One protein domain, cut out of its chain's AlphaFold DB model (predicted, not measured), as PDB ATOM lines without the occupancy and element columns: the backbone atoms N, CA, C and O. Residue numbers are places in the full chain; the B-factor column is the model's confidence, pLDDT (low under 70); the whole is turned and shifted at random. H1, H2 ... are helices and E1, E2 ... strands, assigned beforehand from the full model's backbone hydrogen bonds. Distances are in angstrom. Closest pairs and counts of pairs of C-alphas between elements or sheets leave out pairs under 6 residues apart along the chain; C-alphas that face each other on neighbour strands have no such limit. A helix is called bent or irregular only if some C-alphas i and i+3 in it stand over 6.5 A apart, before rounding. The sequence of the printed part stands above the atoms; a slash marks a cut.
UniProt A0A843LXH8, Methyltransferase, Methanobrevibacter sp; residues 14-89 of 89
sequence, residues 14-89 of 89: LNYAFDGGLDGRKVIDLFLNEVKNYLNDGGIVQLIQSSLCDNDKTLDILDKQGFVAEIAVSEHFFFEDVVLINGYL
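AT A GLANCE: This is residues 14 to 89 of the 89 residues of the protein "Methyltransferase" of Methanobrevibacter sp (UniProt A0A843LXH8). A small sheet of three strands has helix H3 along one face, and H2 packs beside H3 near the edge strand E1; the short H1 sits away from the sheet. Along the 76 printed residues you meet H1, H2, E1, H3, E2 and E3, three named helices and three named strands. The sheet is antiparallel in the order E1, E3, E2, and the class is mixed. The whole is compact, with a radius of gyration of the C-alphas of 12.5 A, and spans 38 by 24 by 19 A.

HOW THE PARTS SIT: Start at H1, residues 14 to 17, apart from H2, residues 26 to 38. H2 is irregular: C-alphas 33 and 36 are 7.4 A apart. With residues 29 to 33 alone, H2 touches H3, residues 55 to 64, at a shallow tilt of 31 degrees, the same way; the closest C-alphas are those of Leu 32 and Leu 62, 6.9 A apart. E1, residues 44 to 50, is antiparallel to E3, residues 80 to 88; look at N 47 and O 85, 2.9 A apart. E2, residues 68 to 77, forms a hairpin with E3; N 72 and O 84 are 2.8 A apart. H3 has a height over the sheet of 8.8 A and runs along the strands, at 12 degrees to E2 on the local plane; its closest C-alpha pair with E2 is Leu 59 and Ala 69, 5.8 A. E1, H3 and E2 make a split strand-helix-strand unit, two strands running the same way with E3 between them, and its crossover is right-handed. H2 and H3 on one face of the sheet make two layers. In H3 every O i to N i+4 pair is within hydrogen-bond range; in H2 4 of 9 are, beside 6 of 10 O i to N i+3 pairs, and H1 is too short for an O i to N i+4 pair.

IN THESE COORDINATES: Find C-alpha 14 at (2.100, 38.792, -1.082), where H1 begins. H2 measures 19.7 A, E1 19.6 A, H3 14.4 A, E2 26.8 A and E3 25.1 A; E3 ends at C-alpha 88, (-8.636, 9.386, 2.268).

THE WHOLE: The C-alphas of Asp 41 and Phe 78, the two farthest apart, are 38.5 A apart. The printed part has no cut, no link is long, and no printed residue is under 70 in pLDDT.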
ATOM      1  N   LEU A  14       1.314  39.992  -0.812       88.88
ATOM      2  CA  LEU A  14       2.100  38.792  -1.082       88.88
ATOM      3  C   LEU A  14       2.325  37.948   0.186       88.88
ATOM      4  O   LEU A  14       2.383  36.724   0.083       88.88
ATOM      5  N   ASN A  15       2.359  38.572   1.370       87.25
ATOM      6  CA  ASN A  15       2.536  37.885   2.651       87.25
ATOM      7  C   ASN A  15       1.484  36.785   2.870       87.25
ATOM      8  O   ASN A  15       1.811  35.682   3.297       87.25
ATOM      9  N   TYR A  16       0.225  37.034   2.486       86.44
ATOM     10  CA  TYR A  16      -0.867  36.064   2.646       86.44
ATOM     11  C   TYR A  16      -0.665  34.760   1.865       86.44
ATOM     12  O   TYR A  16      -1.309  33.756   2.178       86.44
ATOM     13  N   ALA A  17       0.195  34.757   0.841       89.56
ATOM     14  CA  ALA A  17       0.462  33.566   0.045       89.56
ATOM     15  C   ALA A  17       1.330  32.537   0.787       89.56
ATOM     16  O   ALA A  17       1.274  31.351   0.457       89.56
ATOM     17  N   PHE A  18       2.125  32.963   1.774       89.12
ATOM     18  CA  PHE A  18       3.069  32.080   2.461       89.12
ATOM     19  C   PHE A  18       3.026  32.158   3.986       89.12
ATOM     20  O   PHE A  18       3.329  31.137   4.599       89.12
ATOM     21  N   ASP A  19       2.591  33.263   4.595       92.50
ATOM     22  CA  ASP A  19       2.532  33.425   6.052       92.50
ATOM     23  C   ASP A  19       1.623  32.376   6.704       92.50
ATOM     24  O   ASP A  19       0.391  32.395   6.584       92.50
ATOM     25  N   GLY A  20       2.257  31.430   7.390       93.31
ATOM     26  CA  GLY A  20       1.604  30.408   8.193       93.31
ATOM     27  C   GLY A  20       1.683  30.675   9.696       93.31
ATOM     28  O   GLY A  20       1.322  29.793  10.470       93.31
ATOM     29  N   GLY A  21       2.123  31.856  10.133       95.00
ATOM     30  CA  GLY A  21       2.453  32.155  11.526       95.00
ATOM     31  C   GLY A  21       3.745  31.479  11.996       95.00
ATOM     32  O   GLY A  21       4.466  30.875  11.209       95.00
ATOM     33  N   LEU A  22       4.028  31.551  13.301       93.88
ATOM     34  CA  LEU A  22       5.323  31.149  13.878       93.88
ATOM     35  C   LEU A  22       5.749  29.703  13.573       93.88
ATOM     36  O   LEU A  22       6.937  29.443  13.450       93.88
ATOM     37  N   ASP A  23       4.805  28.766  13.468       95.69
ATOM     38  CA  ASP A  23       5.075  27.355  13.150       95.69
ATOM     39  C   ASP A  23       4.630  26.965  11.730       95.69
ATOM     40  O   ASP A  23       4.609  25.787  11.379       95.69
ATOM     41  N   GLY A  24       4.223  27.944  10.921       96.06
ATOM     42  CA  GLY A  24       3.754  27.733   9.558       96.06
ATOM     43  C   GLY A  24       2.377  27.077   9.443       96.06
ATOM     44  O   GLY A  24       1.922  26.822   8.323       96.06
ATOM     45  N   ARG A  25       1.682  26.813  10.561       97.50
ATOM     46  CA  ARG A  25       0.454  26.007  10.565       97.50
ATOM     47  C   ARG A  25      -0.825  26.740  10.934       97.50
ATOM     48  O   ARG A  25      -1.886  26.121  10.918       97.50
ATOM     49  N   LYS A  26      -0.788  28.052  11.171       95.44
ATOM     50  CA  LYS A  26      -1.978  28.865  11.489       95.44
ATOM     51  C   LYS A  26      -3.142  28.617  10.525       95.44
ATOM     52  O   LYS A  26      -4.278  28.483  10.966       95.44
ATOM     53  N   VAL A  27      -2.871  28.568   9.219       96.19
ATOM     54  CA  VAL A  27      -3.903  28.314   8.195       96.19
ATOM     55  C   VAL A  27      -4.125  26.818   7.968       96.19
ATOM     56  O   VAL A  27      -5.264  26.391   7.784       96.19
ATOM     57  N   ILE A  28      -3.056  26.020   8.025       97.75
ATOM     58  CA  ILE A  28      -3.102  24.566   7.816       97.75
ATOM     59  C   ILE A  28      -4.033  23.914   8.844       97.75
ATOM     60  O   ILE A  28      -4.963  23.209   8.466       97.75
ATOM     61  N   ASP A  29      -3.849  24.206  10.131       98.06
ATOM     62  CA  ASP A  29      -4.649  23.609  11.203       98.06
ATOM     63  C   ASP A  29      -6.131  23.988  11.099       98.06
ATOM     64  O   ASP A  29      -7.004  23.157  11.346       98.06
ATOM     65  N   LEU A  30      -6.436  25.235  10.724       97.06
ATOM     66  CA  LEU A  30      -7.818  25.672  10.513       97.06
ATOM     67  C   LEU A  30      -8.474  24.883   9.376       97.06
ATOM     68  O   LEU A  30      -9.607  24.436   9.518       97.06
ATOM     69  N   PHE A  31      -7.752  24.674   8.275       98.00
ATOM     70  CA  PHE A  31      -8.245  23.878   7.158       98.00
ATOM     71  C   PHE A  31      -8.467  22.410   7.550       98.00
ATOM     72  O   PHE A  31      -9.543  21.868   7.297       98.00
ATOM     73  N   LEU A  32      -7.488  21.772   8.202       98.19
ATOM     74  CA  LEU A  32      -7.555  20.353   8.577       98.19
ATOM     75  C   LEU A  32      -8.730  20.034   9.509       98.19
ATOM     76  O   LEU A  32      -9.329  18.966   9.400       98.19
ATOM     77  N   ASN A  33      -9.076  20.958  10.408       97.44
ATOM     78  CA  ASN A  33     -10.188  20.774  11.340       97.44
ATOM     79  C   ASN A  33     -11.571  20.877  10.680       97.44
ATOM     80  O   ASN A  33     -12.546  20.389  11.243       97.44
ATOM     81  N   GLU A  34     -11.659  21.483   9.496       97.75
ATOM     82  CA  GLU A  34     -12.932  21.766   8.831       97.75
ATOM     83  C   GLU A  34     -13.153  20.912   7.578       97.75
ATOM     84  O   GLU A  34     -14.293  20.582   7.257       97.75
ATOM     85  N   VAL A  35     -12.083  20.510   6.879       97.56
ATOM     86  CA  VAL A  35     -12.150  19.911   5.531       97.56
ATOM     87  C   VAL A  35     -13.085  18.703   5.429       97.56
ATOM     88  O   VAL A  35     -13.802  18.569   4.438       97.56
ATOM     89  N   LYS A  36     -13.152  17.858   6.465       97.00
ATOM     90  CA  LYS A  36     -14.037  16.684   6.500       97.00
ATOM     91  C   LYS A  36     -15.505  17.038   6.271       97.00
ATOM     92  O   LYS A  36     -16.208  16.298   5.593       97.00
ATOM     93  N   ASN A  37     -15.957  18.176   6.793       97.38
ATOM     94  CA  ASN A  37     -17.353  18.612   6.700       97.38
ATOM     95  C   ASN A  37     -17.767  18.993   5.268       97.38
ATOM     96  O   ASN A  37     -18.949  19.209   5.002       97.38
ATOM     97  N   TYR A  38     -16.800  19.085   4.352       97.75
ATOM     98  CA  TYR A  38     -16.992  19.484   2.960       97.75
ATOM     99  C   TYR A  38     -16.736  18.342   1.968       97.75
ATOM    100  O   TYR A  38     -16.800  18.564   0.757       97.75
ATOM    101  N   LEU A  39     -16.448  17.132   2.453       97.62
ATOM    102  CA  LEU A  39     -16.212  15.953   1.624       97.62
ATOM    103  C   LEU A  39     -17.408  14.997   1.681       97.62
ATOM    104  O   LEU A  39     -18.029  14.809   2.723       97.62
ATOM    105  N   ASN A  40     -17.715  14.380   0.538       97.31
ATOM    106  CA  ASN A  40     -18.616  13.229   0.484       97.31
ATOM    107  C   ASN A  40     -17.876  11.962   0.948       97.31
ATOM    108  O   ASN A  40     -16.645  11.941   0.981       97.31
ATOM    109  N   ASP A  41     -18.626  10.892   1.217       93.88
ATOM    110  CA  ASP A  41     -18.068   9.565   1.503       93.88
ATOM    111  C   ASP A  41     -17.080   9.127   0.402       93.88
ATOM    112  O   ASP A  41     -17.384   9.217  -0.793       93.88
ATOM    113  N   GLY A  42     -15.890   8.660   0.802       95.00
ATOM    114  CA  GLY A  42     -14.796   8.315  -0.113       95.00
ATOM    115  C   GLY A  42     -14.076   9.521  -0.729       95.00
ATOM    116  O   GLY A  42     -13.352   9.374  -1.716       95.00
ATOM    117  N   GLY A  43     -14.304  10.725  -0.196       97.88
ATOM    118  CA  GLY A  43     -13.610  11.943  -0.590       97.88
ATOM    119  C   GLY A  43     -12.117  11.906  -0.262       97.88
ATOM    120  O   GLY A  43     -11.668  11.213   0.647       97.88
ATOM    121  N   ILE A  44     -11.338  12.682  -1.014       98.12
ATOM    122  CA  ILE A  44      -9.881  12.742  -0.877       98.12
ATOM    123  C   ILE A  44      -9.476  14.199  -0.690       98.12
ATOM    124  O   ILE A  44      -9.912  15.069  -1.447       98.12
ATOM    125  N   VAL A  45      -8.618  14.454   0.292       98.12
ATOM    126  CA  VAL A  45      -7.901  15.721   0.440       98.12
ATOM    127  C   VAL A  45      -6.455  15.543  -0.014       98.12
ATOM    128  O   VAL A  45      -5.827  14.525   0.271       98.12
ATOM    129  N   GLN A  46      -5.933  16.535  -0.732       98.25
ATOM    130  CA  GLN A  46      -4.541  16.577  -1.169       98.25
ATOM    131  C   GLN A  46      -3.923  17.911  -0.767       98.25
ATOM    132  O   GLN A  46      -4.474  18.972  -1.066       98.25
ATOM    133  N   LEU A  47      -2.790  17.852  -0.077       97.94
ATOM    134  CA  LEU A  47      -2.109  19.003   0.507       97.94
ATOM    135  C   LEU A  47      -0.666  19.044   0.024       97.94
ATOM    136  O   LEU A  47       0.051  18.056   0.146       97.94
ATOM    137  N   ILE A  48      -0.234  20.201  -0.476       97.62
ATOM    138  CA  ILE A  48       1.188  20.488  -0.672       97.62
ATOM    139  C   ILE A  48       1.682  21.216   0.577       97.62
ATOM    140  O   ILE A  48       1.158  22.283   0.914       97.62
ATOM    141  N   GLN A  49       2.668  20.646   1.265       97.62
ATOM    142  CA  GLN A  49       3.156  21.165   2.541       97.62
ATOM    143  C   GLN A  49       4.687  21.183   2.589       97.62
ATOM    144  O   GLN A  49       5.345  20.287   2.070       97.62
ATOM    145  N   SER A  50       5.248  22.220   3.211       96.75
ATOM    146  CA  SER A  50       6.674  22.292   3.538       96.75
ATOM    147  C   SER A  50       6.985  21.407   4.745       96.75
ATOM    148  O   SER A  50       6.234  21.407   5.722       96.75
ATOM    149  N   SER A  51       8.129  20.726   4.731       96.19
ATOM    150  CA  SER A  51       8.661  19.987   5.880       96.19
ATOM    151  C   SER A  51       8.926  20.863   7.107       96.19
ATOM    152  O   SER A  51       9.041  20.337   8.210       96.19
ATOM    153  N   LEU A  52       9.006  22.188   6.943       96.44
ATOM    154  CA  LEU A  52       9.126  23.142   8.049       96.44
ATOM    155  C   LEU A  52       7.828  23.281   8.860       96.44
ATOM    156  O   LEU A  52       7.846  23.820   9.962       96.44
ATOM    157  N   CYS A  53       6.714  22.780   8.327       97.00
ATOM    158  CA  CYS A  53       5.380  22.900   8.901       97.00
ATOM    159  C   CYS A  53       4.902  21.589   9.542       97.00
ATOM    160  O   CYS A  53       3.713  21.307   9.481       97.00
ATOM    161  N   ASP A  54       5.797  20.780  10.123       97.81
ATOM    162  CA  ASP A  54       5.471  19.569  10.904       97.81
ATOM    163  C   ASP A  54       4.456  18.629  10.211       97.81
ATOM    164  O   ASP A  54       3.269  18.561  10.546       97.81
ATOM    165  N   ASN A  55       4.936  17.907   9.195       98.12
ATOM    166  CA  ASN A  55       4.112  16.989   8.402       98.12
ATOM    167  C   ASN A  55       3.508  15.854   9.237       98.12
ATOM    168  O   ASN A  55       2.370  15.461   8.977       98.12
ATOM    169  N   ASP A  56       4.225  15.370  10.252       98.38
ATOM    170  CA  ASP A  56       3.738  14.306  11.134       98.38
ATOM    171  C   ASP A  56       2.494  14.770  11.896       98.38
ATOM    172  O   ASP A  56       1.498  14.052  11.976       98.38
ATOM    173  N   LYS A  57       2.481  16.024  12.360       98.50
ATOM    174  CA  LYS A  57       1.297  16.601  12.999       98.50
ATOM    175  C   LYS A  57       0.110  16.752  12.048       98.50
ATOM    176  O   LYS A  57      -1.030  16.573  12.479       98.50
ATOM    177  N   THR A  58       0.346  17.049  10.770       98.56
ATOM    178  CA  THR A  58      -0.717  17.042   9.751       98.56
ATOM    179  C   THR A  58      -1.315  15.642   9.588       98.56
ATOM    180  O   THR A  58      -2.541  15.505   9.604       98.56
ATOM    181  N   LEU A  59      -0.477  14.602   9.493       98.69
ATOM    182  CA  LEU A  59      -0.927  13.207   9.412       98.69
ATOM    183  C   LEU A  59      -1.728  12.801  10.658       98.69
ATOM    184  O   LEU A  59      -2.822  12.256  10.527       98.69
ATOM    185  N   ASP A  60      -1.248  13.151  11.854       98.62
ATOM    186  CA  ASP A  60      -1.927  12.885  13.126       98.62
ATOM    187  C   ASP A  60      -3.312  13.541  13.220       98.62
ATOM    188  O   ASP A  60      -4.240  12.978  13.806       98.62
ATOM    189  N   ILE A  61      -3.458  14.773  12.721       98.44
ATOM    190  CA  ILE A  61      -4.751  15.471  12.725       98.44
ATOM    191  C   ILE A  61      -5.707  14.794  11.742       98.44
ATOM    192  O   ILE A  61      -6.860  14.559  12.100       98.44
ATOM    193  N   LEU A  62      -5.242  14.449  10.539       98.38
ATOM    194  CA  LEU A  62      -6.045  13.729   9.550       98.38
ATOM    195  C   LEU A  62      -6.518  12.370  10.094       98.38
ATOM    196  O   LEU A  62      -7.711  12.077  10.018       98.38
ATOM    197  N   ASP A  63      -5.637  11.599  10.734       98.12
ATOM    198  CA  ASP A  63      -5.991  10.322  11.374       98.12
ATOM    199  C   ASP A  63      -7.065  10.502  12.460       98.12
ATOM    200  O   ASP A  63      -8.105   9.839  12.443       98.12
ATOM    201  N   LYS A  64      -6.907  11.500  13.341       98.12
ATOM    202  CA  LYS A  64      -7.915  11.838  14.368       98.12
ATOM    203  C   LYS A  64      -9.257  12.273  13.780       98.12
ATOM    204  O   LYS A  64     -10.291  12.087  14.424       98.12
ATOM    205  N   GLN A  65      -9.256  12.853  12.582       96.56
ATOM    206  CA  GLN A  65     -10.468  13.212  11.846       96.56
ATOM    207  C   GLN A  65     -11.077  12.010  11.100       96.56
ATOM    208  O   GLN A  65     -12.196  12.104  10.591       96.56
ATOM    209  N   GLY A  66     -10.417  10.851  11.105       96.88
ATOM    210  CA  GLY A  66     -10.890   9.602  10.511       96.88
ATOM    211  C   GLY A  66     -10.419   9.371   9.079       96.88
ATOM    212  O   GLY A  66     -10.984   8.511   8.414       96.88
ATOM    213  N   PHE A  67      -9.425  10.122   8.607       98.31
ATOM    214  CA  PHE A  67      -8.792   9.863   7.321       98.31
ATOM    215  C   PHE A  67      -7.688   8.816   7.470       98.31
ATOM    216  O   PHE A  67      -6.957   8.813   8.454       98.31
ATOM    217  N   VAL A  68      -7.474   8.006   6.438       98.38
ATOM    218  CA  VAL A  68      -6.192   7.320   6.239       98.38
ATOM    219  C   VAL A  68      -5.278   8.284   5.488       98.38
ATOM    220  O   VAL A  68      -5.643   8.724   4.401       98.38
ATOM    221  N   ALA A  69      -4.122   8.641   6.048       98.19
ATOM    222  CA  ALA A  69      -3.241   9.652   5.461       98.19
ATOM    223  C   ALA A  69      -1.825   9.137   5.175       98.19
ATOM    224  O   ALA A  69      -1.300   8.290   5.895       98.19
ATOM    225  N   GLU A  70      -1.200   9.675   4.128       98.38
ATOM    226  CA  GLU A  70       0.169   9.344   3.721       98.38
ATOM    227  C   GLU A  70       0.886  10.539   3.081       98.38
ATOM    228  O   GLU A  70       0.254  11.421   2.498       98.38
ATOM    229  N   ILE A  71       2.221  10.527   3.122       98.56
ATOM    230  CA  ILE A  71       3.052  11.338   2.225       98.56
ATOM    231  C   ILE A  71       3.245  10.537   0.934       98.56
ATOM    232  O   ILE A  71       3.971   9.546   0.915       98.56
ATOM    233  N   ALA A  72       2.587  10.962  -0.142       98.38
ATOM    234  CA  ALA A  72       2.597  10.260  -1.422       98.38
ATOM    235  C   ALA A  72       3.852  10.555  -2.253       98.38
ATOM    236  O   ALA A  72       4.363   9.682  -2.953       98.38
ATOM    237  N   VAL A  73       4.337  11.798  -2.200       98.19
ATOM    238  CA  VAL A  73       5.532  12.260  -2.919       98.19
ATOM    239  C   VAL A  73       6.263  13.282  -2.053       98.19
ATOM    240  O   VAL A  73       5.629  14.039  -1.320       98.19
ATOM    241  N   SER A  74       7.589  13.310  -2.156       98.06
ATOM    242  CA  SER A  74       8.451  14.315  -1.539       98.06
ATOM    243  C   SER A  74       9.492  14.777  -2.555       98.06
ATOM    244  O   SER A  74      10.103  13.940  -3.222       98.06
ATOM    245  N   GLU A  75       9.684  16.088  -2.672       98.31
ATOM    246  CA  GLU A  75      10.717  16.716  -3.499       98.31
ATOM    247  C   GLU A  75      11.599  17.612  -2.622       98.31
ATOM    248  O   GLU A  75      11.094  18.467  -1.893       98.31
ATOM    249  N   HIS A  76      12.918  17.424  -2.708       97.62
ATOM    250  CA  HIS A  76      13.882  18.146  -1.881       97.62
ATOM    251  C   HIS A  76      14.292  19.481  -2.510       97.62
ATOM    252  O   HIS A  76      14.762  19.536  -3.650       97.62
ATOM    253  N   PHE A  77      14.205  20.547  -1.721       93.19
ATOM    254  CA  PHE A  77      14.700  21.884  -2.021       93.19
ATOM    255  C   PHE A  77      15.718  22.316  -0.960       93.19
ATOM    256  O   PHE A  77      15.875  21.683   0.076       93.19
ATOM    257  N   PHE A  78      16.446  23.405  -1.227       86.88
ATOM    258  CA  PHE A  78      17.669  23.778  -0.501       86.88
ATOM    259  C   PHE A  78      17.610  23.633   1.032       86.88
ATOM    260  O   PHE A  78      18.583  23.177   1.626       86.88
ATOM    261  N   PHE A  79      16.504  24.021   1.669       86.31
ATOM    262  CA  PHE A  79      16.344  23.970   3.125       86.31
ATOM    263  C   PHE A  79      15.102  23.193   3.588       86.31
ATOM    264  O   PHE A  79      14.826  23.153   4.785       86.31
ATOM    265  N   GLU A  80      14.344  22.595   2.670       92.56
ATOM    266  CA  GLU A  80      13.067  21.953   2.978       92.56
ATOM    267  C   GLU A  80      12.745  20.838   1.990       92.56
ATOM    268  O   GLU A  80      13.174  20.866   0.840       92.56
ATOM    269  N   ASP A  81      11.918  19.899   2.424       97.12
ATOM    270  CA  ASP A  81      11.197  19.020   1.517       97.12
ATOM    271  C   ASP A  81       9.791  19.579   1.302       97.12
ATOM    272  O   ASP A  81       9.093  19.934   2.254       97.12
ATOM    273  N   VAL A  82       9.349  19.632   0.049       97.44
ATOM    274  CA  VAL A  82       7.956  19.919  -0.287       97.44
ATOM    275  C   VAL A  82       7.265  18.594  -0.561       97.44
ATOM    276  O   VAL A  82       7.640  17.856  -1.474       97.44
ATOM    277  N   VAL A  83       6.248  18.288   0.240       98.31
ATOM    278  CA  VAL A  83       5.549  17.004   0.203       98.31
ATOM    279  C   VAL A  83       4.132  17.141  -0.328       98.31
ATOM    280  O   VAL A  83       3.464  18.150  -0.098       98.31
ATOM    281  N   LEU A  84       3.656  16.090  -0.993       98.62
ATOM    282  CA  LEU A  84       2.241  15.856  -1.255       98.62
ATOM    283  C   LEU A  84       1.697  14.897  -0.194       98.62
ATOM    284  O   LEU A  84       2.090  13.732  -0.159       98.62
ATOM    285  N   ILE A  85       0.771  15.377   0.629       98.75
ATOM    286  CA  ILE A  85       0.035  14.572   1.604       98.75
ATOM    287  C   ILE A  85      -1.343  14.249   1.033       98.75
ATOM    288  O   ILE A  85      -2.085  15.158   0.657       98.75
ATOM    289  N   ASN A  86      -1.696  12.966   1.004       98.62
ATOM    290  CA  ASN A  86      -3.047  12.504   0.701       98.62
ATOM    291  C   ASN A  86      -3.761  12.132   2.005       98.62
ATOM    292  O   ASN A  86      -3.162  11.501   2.871       98.62
ATOM    293  N   GLY A  87      -5.042  12.479   2.121       98.44
ATOM    294  CA  GLY A  87      -5.947  11.977   3.155       98.44
ATOM    295  C   GLY A  87      -7.202  11.395   2.513       98.44
ATOM    296  O   GLY A  87      -7.900  12.092   1.777       98.44
ATOM    297  N   TYR A  88      -7.490  10.130   2.793       98.38
ATOM    298  CA  TYR A  88      -8.636   9.386   2.268       98.38
ATOM    299  C   TYR A  88      -9.692   9.241   3.365       98.38
ATOM    300  O   TYR A  88      -9.384   8.662   4.407       98.38
ATOM    301  N   LEU A  89     -10.888   9.800   3.151       96.38
ATOM    302  CA  LEU A  89     -11.992   9.789   4.121       96.38
ATOM    303  C   LEU A  89     -12.811   8.495   4.080       96.38
ATOM    304  O   LEU A  89     -13.173   8.061   2.961       96.38
TER     305      LEU A  89